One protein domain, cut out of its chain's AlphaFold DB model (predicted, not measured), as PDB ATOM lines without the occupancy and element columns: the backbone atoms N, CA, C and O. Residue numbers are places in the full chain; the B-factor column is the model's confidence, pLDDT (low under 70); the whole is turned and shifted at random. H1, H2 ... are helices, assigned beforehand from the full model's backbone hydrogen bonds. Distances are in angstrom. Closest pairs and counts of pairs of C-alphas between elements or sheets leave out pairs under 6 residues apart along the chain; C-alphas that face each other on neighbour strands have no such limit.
ATOM      1  N   LEU A 184      19.277  -3.775 -34.293       57.72
ATOM      2  CA  LEU A 184      19.088  -2.319 -34.379       57.72
ATOM      3  C   LEU A 184      19.878  -1.576 -33.286       57.72
ATOM      4  O   LEU A 184      20.472  -0.533 -33.537       57.72
ATOM      5  N   SER A 185      19.964  -2.167 -32.088       59.38
ATOM      6  CA  SER A 185      20.781  -1.642 -30.986       59.38
ATOM      7  C   SER A 185      22.294  -1.790 -31.194       59.38
ATOM      8  O   SER A 185      23.070  -1.116 -30.521       59.38
ATOM      9  N   THR A 186      22.701  -2.670 -32.109       62.91
ATOM     10  CA  THR A 186      24.087  -2.860 -32.558       62.91
ATOM     11  C   THR A 186      24.420  -1.941 -33.739       62.91
ATOM     12  O   THR A 186      25.569  -1.539 -33.890       62.91
ATOM     13  N   LEU A 187      23.424  -1.595 -34.563       66.44
ATOM     14  CA  LEU A 187      23.555  -0.717 -35.729       66.44
ATOM     15  C   LEU A 187      23.534   0.769 -35.351       66.44
ATOM     16  O   LEU A 187      24.180   1.578 -36.011       66.44
ATOM     17  N   LEU A 188      22.796   1.137 -34.300       71.12
ATOM     18  CA  LEU A 188      22.719   2.522 -33.849       71.12
ATOM     19  C   LEU A 188      23.924   2.879 -32.963       71.12
ATOM     20  O   LEU A 188      24.165   2.203 -31.956       71.12
ATOM     21  N   PRO A 189      24.664   3.958 -33.282       72.44
ATOM     22  CA  PRO A 189      25.750   4.422 -32.438       72.44
ATOM     23  C   PRO A 189      25.205   4.847 -31.072       72.44
ATOM     24  O   PRO A 189      24.151   5.478 -30.966       72.44
ATOM     25  N   ARG A 190      25.937   4.499 -30.012       75.94
ATOM     26  CA  ARG A 190      25.628   4.958 -28.658       75.94
ATOM     27  C   ARG A 190      26.445   6.180 -28.302       75.94
ATOM     28  O   ARG A 190      27.636   6.252 -28.606       75.94
ATOM     29  N   ASP A 191      25.797   7.101 -27.612       75.88
ATOM     30  CA  ASP A 191      26.477   8.217 -26.980       75.88
ATOM     31  C   ASP A 191      27.295   7.735 -25.768       75.88
ATOM     32  O   ASP A 191      26.819   6.915 -24.975       75.88
ATOM     33  N   LYS A 192      28.534   8.223 -25.633       71.44
ATOM     34  CA  LYS A 192      29.475   7.771 -24.591       71.44
ATOM     35  C   LYS A 192      29.057   8.230 -23.197       71.44
ATOM     36  O   LYS A 192      29.275   7.496 -22.238       71.44
ATOM     37  N   ASP A 193      28.439   9.402 -23.109       71.44
ATOM     38  CA  ASP A 193      28.117  10.037 -21.832       71.44
ATOM     39  C   ASP A 193      26.747   9.597 -21.312       71.44
ATOM     40  O   ASP A 193      26.563   9.399 -20.111       71.44
ATOM     41  N   SER A 194      25.779   9.393 -22.210       68.12
ATOM     42  CA  SER A 194      24.406   9.060 -21.824       68.12
ATOM     43  C   SER A 194      23.979   7.612 -22.093       68.12
ATOM     44  O   SER A 194      22.885   7.231 -21.680       68.12
ATOM     45  N   ASN A 195      24.817   6.798 -22.755       69.38
ATOM     46  CA  ASN A 195      24.542   5.401 -23.150       69.38
ATOM     47  C   ASN A 195      23.214   5.218 -23.923       69.38
ATOM     48  O   ASN A 195      22.693   4.106 -24.034       69.38
ATOM     49  N   ASN A 196      22.670   6.311 -24.466       76.25
ATOM     50  CA  ASN A 196      21.462   6.333 -25.282       76.25
ATOM     51  C   ASN A 196      21.815   6.151 -26.762       76.25
ATOM     52  O   ASN A 196      22.943   6.419 -27.184       76.25
ATOM     53  N   PHE A 197      20.842   5.709 -27.558       76.44
ATOM     54  CA  PHE A 197      21.004   5.591 -29.007       76.44
ATOM     55  C   PHE A 197      20.956   6.966 -29.673       76.44
ATOM     56  O   PHE A 197      20.022   7.738 -29.454       76.44
ATOM     57  N   VAL A 198      21.940   7.246 -30.523       76.19
ATOM     58  CA  VAL A 198      21.962   8.429 -31.384       76.19
ATOM     59  C   VAL A 198      21.432   8.021 -32.751       76.19
ATOM     60  O   VAL A 198      22.018   7.170 -33.415       76.19
ATOM     61  N   PHE A 199      20.320   8.620 -33.175       75.56
ATOM     62  CA  PHE A 199      19.680   8.288 -34.454       75.56
ATOM     63  C   PHE A 199      19.702   9.439 -35.473       75.56
ATOM     64  O   PHE A 199      19.514   9.195 -36.660       75.56
ATOM     65  N   ALA A 200      19.947  10.680 -35.040       76.12
ATOM     66  CA  ALA A 200      19.977  11.847 -35.918       76.12
ATOM     67  C   ALA A 200      20.944  12.925 -35.407       76.12
ATOM     68  O   ALA A 200      21.131  13.090 -34.201       76.12
ATOM     69  N   LYS A 201      21.528  13.684 -36.341       80.88
ATOM     70  CA  LYS A 201      22.335  14.883 -36.080       80.88
ATOM     71  C   LYS A 201      21.657  16.074 -36.757       80.88
ATOM     72  O   LYS A 201      21.509  16.061 -37.973       80.88
ATOM     73  N   LEU A 202      21.274  17.091 -35.984       81.25
ATOM     74  CA  LEU A 202      20.800  18.365 -36.532       81.25
ATOM     75  C   LEU A 202      21.975  19.325 -36.747       81.25
ATOM     76  O   LEU A 202      22.843  19.463 -35.884       81.25
ATOM     77  N   THR A 203      21.978  20.009 -37.886       80.62
ATOM     78  CA  THR A 203      22.947  21.051 -38.246       80.62
ATOM     79  C   THR A 203      22.207  22.251 -38.821       80.62
ATOM     80  O   THR A 203      21.271  22.064 -39.593       80.62
ATOM     81  N   PHE A 204      22.634  23.464 -38.469       77.44
ATOM     82  CA  PHE A 204      22.174  24.676 -39.145       77.44
ATOM     83  C   PHE A 204      22.858  24.794 -40.511       77.44
ATOM     84  O   PHE A 204      24.048  24.506 -40.635       77.44
ATOM     85  N   ASP A 205      22.099  25.201 -41.517       78.00
ATOM     86  CA  ASP A 205      22.554  25.518 -42.873       78.00
ATOM     87  C   ASP A 205      23.036  26.974 -43.000       78.00
ATOM     88  O   ASP A 205      23.924  27.274 -43.800       78.00
ATOM     89  N   LYS A 206      22.496  27.877 -42.175       76.62
ATOM     90  CA  LYS A 206      22.911  29.281 -42.096       76.62
ATOM     91  C   LYS A 206      24.333  29.433 -41.541       76.62
ATOM     92  O   LYS A 206      24.705  28.821 -40.540       76.62
ATOM     93  N   THR A 207      25.099  30.343 -42.146       62.28
ATOM     94  CA  THR A 207      26.461  30.727 -41.726       62.28
ATOM     95  C   THR A 207      26.505  31.464 -40.388       62.28
ATOM     96  O   THR A 207      27.508  31.379 -39.681       62.28
ATOM     97  N   PHE A 208      25.427  32.158 -40.019       61.84
ATOM     98  CA  PHE A 208      25.259  32.780 -38.709       61.84
ATOM     99  C   PHE A 208      23.943  32.310 -38.087       61.84
ATOM    100  O   PHE A 208      22.879  32.476 -38.681       61.84
ATOM    101  N   VAL A 209      24.027  31.712 -36.899       70.44
ATOM    102  CA  VAL A 209      22.864  31.251 -36.137       70.44
ATOM    103  C   VAL A 209      22.554  32.288 -35.077       70.44
ATOM    104  O   VAL A 209      23.345  32.505 -34.156       70.44
ATOM    105  N   ASP A 210      21.406  32.936 -35.214       71.62
ATOM    106  CA  ASP A 210      20.991  33.967 -34.283       71.62
ATOM    107  C   ASP A 210      20.266  33.391 -33.052       71.62
ATOM    108  O   ASP A 210      19.830  32.235 -33.021       71.62
ATOM    109  N   ALA A 211      20.110  34.207 -32.007       71.56
ATOM    110  CA  ALA A 211      19.408  33.822 -30.784       71.56
ATOM    111  C   ALA A 211      17.936  33.428 -31.037       71.56
ATOM    112  O   ALA A 211      17.399  32.578 -30.318       71.56
ATOM    113  N   TYR A 212      17.290  34.010 -32.058       72.69
ATOM    114  CA  TYR A 212      15.920  33.670 -32.453       72.69
ATOM    115  C   TYR A 212      15.821  32.297 -33.117       72.69
ATOM    116  O   TYR A 212      15.002  31.483 -32.682       72.69
ATOM    117  N   ASP A 213      16.683  32.013 -34.098       75.94
ATOM    118  CA  ASP A 213      16.756  30.699 -34.749       75.94
ATOM    119  C   ASP A 213      17.008  29.604 -33.697       75.94
ATOM    120  O   ASP A 213      16.327  28.576 -33.664       75.94
ATOM    121  N   TRP A 214      17.925  29.858 -32.754       78.19
ATOM    122  CA  TRP A 214      18.228  28.933 -31.660       78.19
ATOM    123  C   TRP A 214      17.020  28.667 -30.750       78.19
ATOM    124  O   TRP A 214      16.752  27.522 -30.373       78.19
ATOM    125  N   ARG A 215      16.254  29.711 -30.404       78.75
ATOM    126  CA  ARG A 215      15.032  29.576 -29.598       78.75
ATOM    127  C   ARG A 215      13.937  28.821 -30.349       78.75
ATOM    128  O   ARG A 215      13.268  27.987 -29.739       78.75
ATOM    129  N   ALA A 216      13.752  29.094 -31.639       81.50
ATOM    130  CA  ALA A 216      12.774  28.398 -32.470       81.50
ATOM    131  C   ALA A 216      13.074  26.892 -32.521       81.50
ATOM    132  O   ALA A 216      12.186  26.082 -32.249       81.50
ATOM    133  N   VAL A 217      14.342  26.523 -32.736       83.75
ATOM    134  CA  VAL A 217      14.793  25.124 -32.702       83.75
ATOM    135  C   VAL A 217      14.589  24.498 -31.322       83.75
ATOM    136  O   VAL A 217      14.048  23.398 -31.233       83.75
ATOM    137  N   LYS A 218      14.939  25.196 -30.232       83.44
ATOM    138  CA  LYS A 218      14.682  24.711 -28.863       83.44
ATOM    139  C   LYS A 218      13.201  24.435 -28.609       83.44
ATOM    140  O   LYS A 218      12.868  23.399 -28.042       83.44
ATOM    141  N   LYS A 219      12.316  25.339 -29.034       84.81
ATOM    142  CA  LYS A 219      10.866  25.185 -28.860       84.81
ATOM    143  C   LYS A 219      10.331  23.995 -29.659       84.81
ATOM    144  O   LYS A 219       9.586  23.194 -29.106       84.81
ATOM    145  N   ALA A 220      10.743  23.860 -30.919       84.88
ATOM    146  CA  ALA A 220      10.343  22.740 -31.764       84.88
ATOM    147  C   ALA A 220      10.818  21.398 -31.184       84.88
ATOM    148  O   ALA A 220      10.034  20.465 -31.060       84.88
ATOM    149  N   LEU A 221      12.078  21.310 -30.750       86.81
ATOM    150  CA  LEU A 221      12.626  20.086 -30.159       86.81
ATOM    151  C   LEU A 221      11.960  19.721 -28.825       86.81
ATOM    152  O   LEU A 221      11.712  18.542 -28.589       86.81
ATOM    153  N   ALA A 222      11.608  20.709 -27.997       85.44
ATOM    154  CA  ALA A 222      10.848  20.478 -26.768       85.44
ATOM    155  C   ALA A 222       9.433  19.937 -27.047       85.44
ATOM    156  O   ALA A 222       8.941  19.075 -26.319       85.44
ATOM    157  N   GLU A 223       8.779  20.396 -28.120       88.56
ATOM    158  CA  GLU A 223       7.491  19.838 -28.545       88.56
ATOM    159  C   GLU A 223       7.633  18.369 -28.968       88.56
ATOM    160  O   GLU A 223       6.825  17.533 -28.556       88.56
ATOM    161  N   VAL A 224       8.680  18.024 -29.721       85.81
ATOM    162  CA  VAL A 224       8.939  16.632 -30.125       85.81
ATOM    163  C   VAL A 224       9.261  15.750 -28.909       85.81
ATOM    164  O   VAL A 224       8.708  14.655 -28.797       85.81
ATOM    165  N   GLU A 225      10.082  16.229 -27.970       87.50
ATOM    166  CA  GLU A 225      10.398  15.533 -26.710       87.50
ATOM    167  C   GLU A 225       9.150  15.283 -25.849       87.50
ATOM    168  O   GLU A 225       9.036  14.242 -25.211       87.50
ATOM    169  N   SER A 226       8.159  16.180 -25.882       87.56
ATOM    170  CA  SER A 226       6.903  15.981 -25.143       87.56
ATOM    171  C   SER A 226       6.002  14.880 -25.718       87.56
ATOM    172  O   SER A 226       5.146  14.354 -25.008       87.56
ATOM    173  N   ARG A 227       6.166  14.537 -27.005       87.19
ATOM    174  CA  ARG A 227       5.279  13.608 -27.729       87.19
ATOM    175  C   ARG A 227       5.906  12.251 -28.019       87.19
ATOM    176  O   ARG A 227       5.176  11.299 -28.281       87.19
ATOM    177  N   LEU A 228       7.233  12.160 -28.011       84.75
ATOM    178  CA  LEU A 228       7.976  10.958 -28.375       84.75
ATOM    179  C   LEU A 228       8.943  10.559 -27.254       84.75
ATOM    180  O   LEU A 228       9.432  11.425 -26.537       84.75
ATOM    181  N   PRO A 229       9.287   9.263 -27.120       83.12
ATOM    182  CA  PRO A 229      10.267   8.780 -26.146       83.12
ATOM    183  C   PRO A 229      11.704   9.091 -26.600       83.12
ATOM    184  O   PRO A 229      12.539   8.197 -26.745       83.12
ATOM    185  N   ILE A 230      11.990  10.361 -26.869       83.94
ATOM    186  CA  ILE A 230      13.309  10.868 -27.236       83.94
ATOM    187  C   ILE A 230      13.797  11.822 -26.151       83.94
ATOM    188  O   ILE A 230      12.997  12.475 -25.494       83.94
ATOM    189  N   LYS A 231      15.114  11.921 -25.978       82.75
ATOM    190  CA  LYS A 231      15.733  12.918 -25.102       82.75
ATOM    191  C   LYS A 231      16.632  13.808 -25.937       82.75
ATOM    192  O   LYS A 231      17.551  13.306 -26.586       82.75
ATOM    193  N   VAL A 232      16.384  15.110 -25.912       82.62
ATOM    194  CA  VAL A 232      17.168  16.071 -26.691       82.62
ATOM    195  C   VAL A 232      18.332  16.567 -25.837       82.62
ATOM    196  O   VAL A 232      18.144  17.092 -24.743       82.62
ATOM    197  N   GLN A 233      19.559  16.390 -26.327       80.31
ATOM    198  CA  GLN A 233      20.767  16.892 -25.671       80.31
ATOM    199  C   GLN A 233      21.455  17.910 -26.577       80.31
ATOM    200  O   GLN A 233      21.850  17.591 -27.698       80.31
ATOM    201  N   PHE A 234      21.597  19.140 -26.089       79.12
ATOM    202  CA  PHE A 234      22.341  20.185 -26.785       79.12
ATOM    203  C   PHE A 234      23.827  20.100 -26.435       79.12
ATOM    204  O   PHE A 234      24.202  19.845 -25.290       79.12
ATOM    205  N   VAL A 235      24.689  20.358 -27.419       81.56
ATOM    206  CA  VAL A 235      26.140  20.405 -27.209       81.56
ATOM    207  C   VAL A 235      26.479  21.566 -26.269       81.56
ATOM    208  O   VAL A 235      26.092  22.705 -26.525       81.56
ATOM    209  N   ALA A 236      27.257  21.307 -25.215       78.75
ATOM    210  CA  ALA A 236      27.588  22.310 -24.195       78.75
ATOM    211  C   ALA A 236      28.255  23.579 -24.764       78.75
ATOM    212  O   ALA A 236      28.005  24.686 -24.288       78.75
ATOM    213  N   ALA A 237      29.085  23.435 -25.803       78.12
ATOM    214  CA  ALA A 237      29.687  24.569 -26.506       78.12
ATOM    215  C   ALA A 237      28.631  25.459 -27.181       78.12
ATOM    216  O   ALA A 237      28.745  26.682 -27.159       78.12
ATOM    217  N   ALA A 238      27.584  24.848 -27.732       73.06
ATOM    218  CA  ALA A 238      26.524  25.563 -28.421       73.06
ATOM    219  C   ALA A 238      25.580  26.274 -27.434       73.06
ATOM    220  O   ALA A 238      25.168  27.402 -27.683       73.06
ATOM    221  N   GLU A 239      25.337  25.687 -26.258       75.88
ATOM    222  CA  GLU A 239      24.599  26.362 -25.181       75.88
ATOM    223  C   GLU A 239      25.353  27.589 -24.644       75.88
ATOM    224  O   GLU A 239      24.755  28.640 -24.415       75.88
ATOM    225  N   LYS A 240      26.683  27.499 -24.505       79.06
ATOM    226  CA  LYS A 240      27.524  28.649 -24.135       79.06
ATOM    227  C   LYS A 240      27.502  29.744 -25.204       79.06
ATOM    228  O   LYS A 240      27.375  30.916 -24.857       79.06
ATOM    229  N   ALA A 241      27.591  29.372 -26.482       75.56
ATOM    230  CA  ALA A 241      27.490  30.321 -27.592       75.56
ATOM    231  C   ALA A 241      26.123  31.028 -27.603       75.56
ATOM    232  O   ALA A 241      26.065  32.247 -27.740       75.56
ATOM    233  N   TYR A 242      25.035  30.293 -27.353       76.12
ATOM    234  CA  TYR A 242      23.701  30.874 -27.197       76.12
ATOM    235  C   TYR A 242      23.634  31.875 -26.038       76.12
ATOM    236  O   TYR A 242      23.164  32.993 -26.209       76.12
ATOM    237  N   GLN A 243      24.152  31.534 -24.858       76.94
ATOM    238  CA  GLN A 243      24.158  32.471 -23.727       76.94
ATOM    239  C   GLN A 243      24.934  33.762 -24.038       76.94
ATOM    240  O   GLN A 243      24.532  34.843 -23.607       76.94
ATOM    241  N   GLN A 244      26.010  33.669 -24.825       76.81
ATOM    242  CA  GLN A 244      26.774  34.832 -25.277       76.81
ATOM    243  C   GLN A 244      25.991  35.702 -26.269       76.81
ATOM    244  O   GLN A 244      26.000  36.926 -26.123       76.81
ATOM    245  N   THR A 245      25.273  35.115 -27.235       73.31
ATOM    246  CA  THR A 245      24.436  35.887 -28.177       73.31
ATOM    247  C   THR A 245      23.252  36.549 -27.472       73.31
ATOM    248  O   THR A 245      22.954  37.715 -27.732       73.31
ATOM    249  N   VAL A 246      22.642  35.860 -26.503       70.75
ATOM    250  CA  VAL A 246      21.609  36.415 -25.614       70.75
ATOM    251  C   VAL A 246      22.146  37.606 -24.819       70.75
ATOM    252  O   VAL A 246      21.521  38.664 -24.804       70.75
ATOM    253  N   ALA A 247      23.320  37.475 -24.195       71.56
ATOM    254  CA  ALA A 247      23.937  38.553 -23.423       71.56
ATOM    255  C   ALA A 247      24.330  39.756 -24.298       71.56
ATOM    256  O   ALA A 247      24.168  40.901 -23.877       71.56
ATOM    257  N   HIS A 248      24.808  39.517 -25.522       70.69
ATOM    258  CA  HIS A 248      25.125  40.584 -26.472       70.69
ATOM    259  C   HIS A 248      23.873  41.353 -26.913       70.69
ATOM    260  O   HIS A 248      23.877  42.580 -26.981       70.69
ATOM    261  N   ARG A 249      22.761  40.657 -27.157       68.44
ATOM    262  CA  ARG A 249      21.489  41.317 -27.477       68.44
ATOM    263  C   ARG A 249      20.891  42.037 -26.281       68.44
ATOM    264  O   ARG A 249      20.373  43.135 -26.437       68.44
ATOM    265  N   TYR A 250      21.029  41.471 -25.085       66.31
ATOM    266  CA  TYR A 250      20.616  42.122 -23.845       66.31
ATOM    267  C   TYR A 250      21.300  43.480 -23.685       66.31
ATOM    268  O   TYR A 250      20.655  44.479 -23.367       66.31
ATOM    269  N   THR A 251      22.614  43.538 -23.921       68.25
ATOM    270  CA  THR A 251      23.363  44.790 -23.809       68.25
ATOM    271  C   THR A 251      22.971  45.789 -24.895       68.25
ATOM    272  O   THR A 251      22.820  46.966 -24.568       68.25
ATOM    273  N   GLN A 252      22.716  45.348 -26.130       68.00
ATOM    274  CA  GLN A 252      22.190  46.212 -27.197       68.00
ATOM    275  C   GLN A 252      20.785  46.760 -26.876       68.00
ATOM    276  O   GLN A 252      20.559  47.968 -26.943       68.00
ATOM    277  N   ALA A 253      19.850  45.904 -26.456       65.44
ATOM    278  CA  ALA A 253      18.488  46.299 -26.097       65.44
ATOM    279  C   ALA A 253      18.476  47.274 -24.908       65.44
ATOM    280  O   ALA A 253      17.783  48.291 -24.937       65.44
ATOM    281  N   LYS A 254      19.323  47.037 -23.896       64.44
ATOM    282  CA  LYS A 254      19.513  47.951 -22.758       64.44
ATOM    283  C   LYS A 254      20.074  49.314 -23.179       64.44
ATOM    284  O   LYS A 254      19.696  50.328 -22.600       64.44
ATOM    285  N   GLN A 255      20.974  49.359 -24.162       63.09
ATOM    286  CA  GLN A 255      21.508  50.619 -24.694       63.09
ATOM    287  C   GLN A 255      20.445  51.421 -25.462       63.09
ATOM    288  O   GLN A 255      20.443  52.653 -25.385       63.09
ATOM    289  N   ASN A 256      19.526  50.731 -26.142       61.47
ATOM    290  CA  ASN A 256      18.432  51.340 -26.901       61.47
ATOM    291  C   ASN A 256      17.260  51.783 -26.003       61.47
ATOM    292  O   ASN A 256      16.649  52.826 -26.240       61.47
ATOM    293  N   ALA A 257      16.981  51.057 -24.917       59.56
ATOM    294  CA  ALA A 257      15.931  51.369 -23.948       59.56
ATOM    295  C   ALA A 257      16.379  52.430 -22.919       59.56
ATOM    296  O   ALA A 257      16.515  52.163 -21.730       59.56
ATOM    297  N   ARG A 258      16.605  53.676 -23.355       54.75
ATOM    298  CA  ARG A 258      17.097  54.761 -22.473       54.75
ATOM    299  C   ARG A 258      16.102  55.277 -21.412       54.75
ATOM    300  O   ARG A 258      16.491  56.148 -20.638       54.75
TER     301      ARG A 258
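AT A GLANCE: This is residues 184 to 258 of the 299 residues of an uncharacterized protein of Roseobacter sp. AzwK-3b (UniProt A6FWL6). What shape does the model show? H2 and H3 form a slanting pair: H2 begins with residues 211 to 214 at residues 242 to 246, partway along H3, and runs off from it at a steep angle, while the tiny helix H1 lies away at one end of a rod-like outline and residues 250 to 258 stick out at the other. A long stretch with no named element, residues 188 to 210, leads from H1 to H2. What is it made of? The printed part has 75 residues, with three named helices in the order H1, H2, H3 and no named strand; the class is all helix. It is loose, with a radius of gyration of the C-alphas of 16.2 A and spans of 58 by 24 by 22 A.

HOW THE PARTS SIT: Where does H1 stand? H1, residues 184 to 187, is apart from H2, residues 211 to 227, and from H3, residues 236 to 256. How do H2 and H3 meet? They touch through residues 211 to 214 of H2 and 242 to 246 of H3 alone; their closest C-alphas, those of Ala 211 and Thr 245, are 6.0 A apart. They run opposite ways at a steep tilt of 50 degrees. What do the backbones show? In H2 and H3 every O i to N i+4 pair is within hydrogen-bond range; H1 is too short for such a pair.

IN THESE COORDINATES: Where does the first helix begin? H1 begins at C-alpha 184, (19.088, -2.319, -34.379). How long are the other two? H2, residues 211 to 227, measures 24.9 A from first to last C-alpha, and H3, residues 236 to 256, measures 30.6 A, ending at (18.432, 51.340, -26.901).

THE WHOLE: How large is it? The two C-alphas farthest apart, those of Thr 186 and Arg 258, are 58.9 A apart. How is it linked? The printed part has no cut; the link from H1 to H2 is long, and that from H2 to H3 is short. Where is confidence low? The pLDDT is under 70 at residues 184 to 187, 194 to 195, 207 to 208 and 249 to 258.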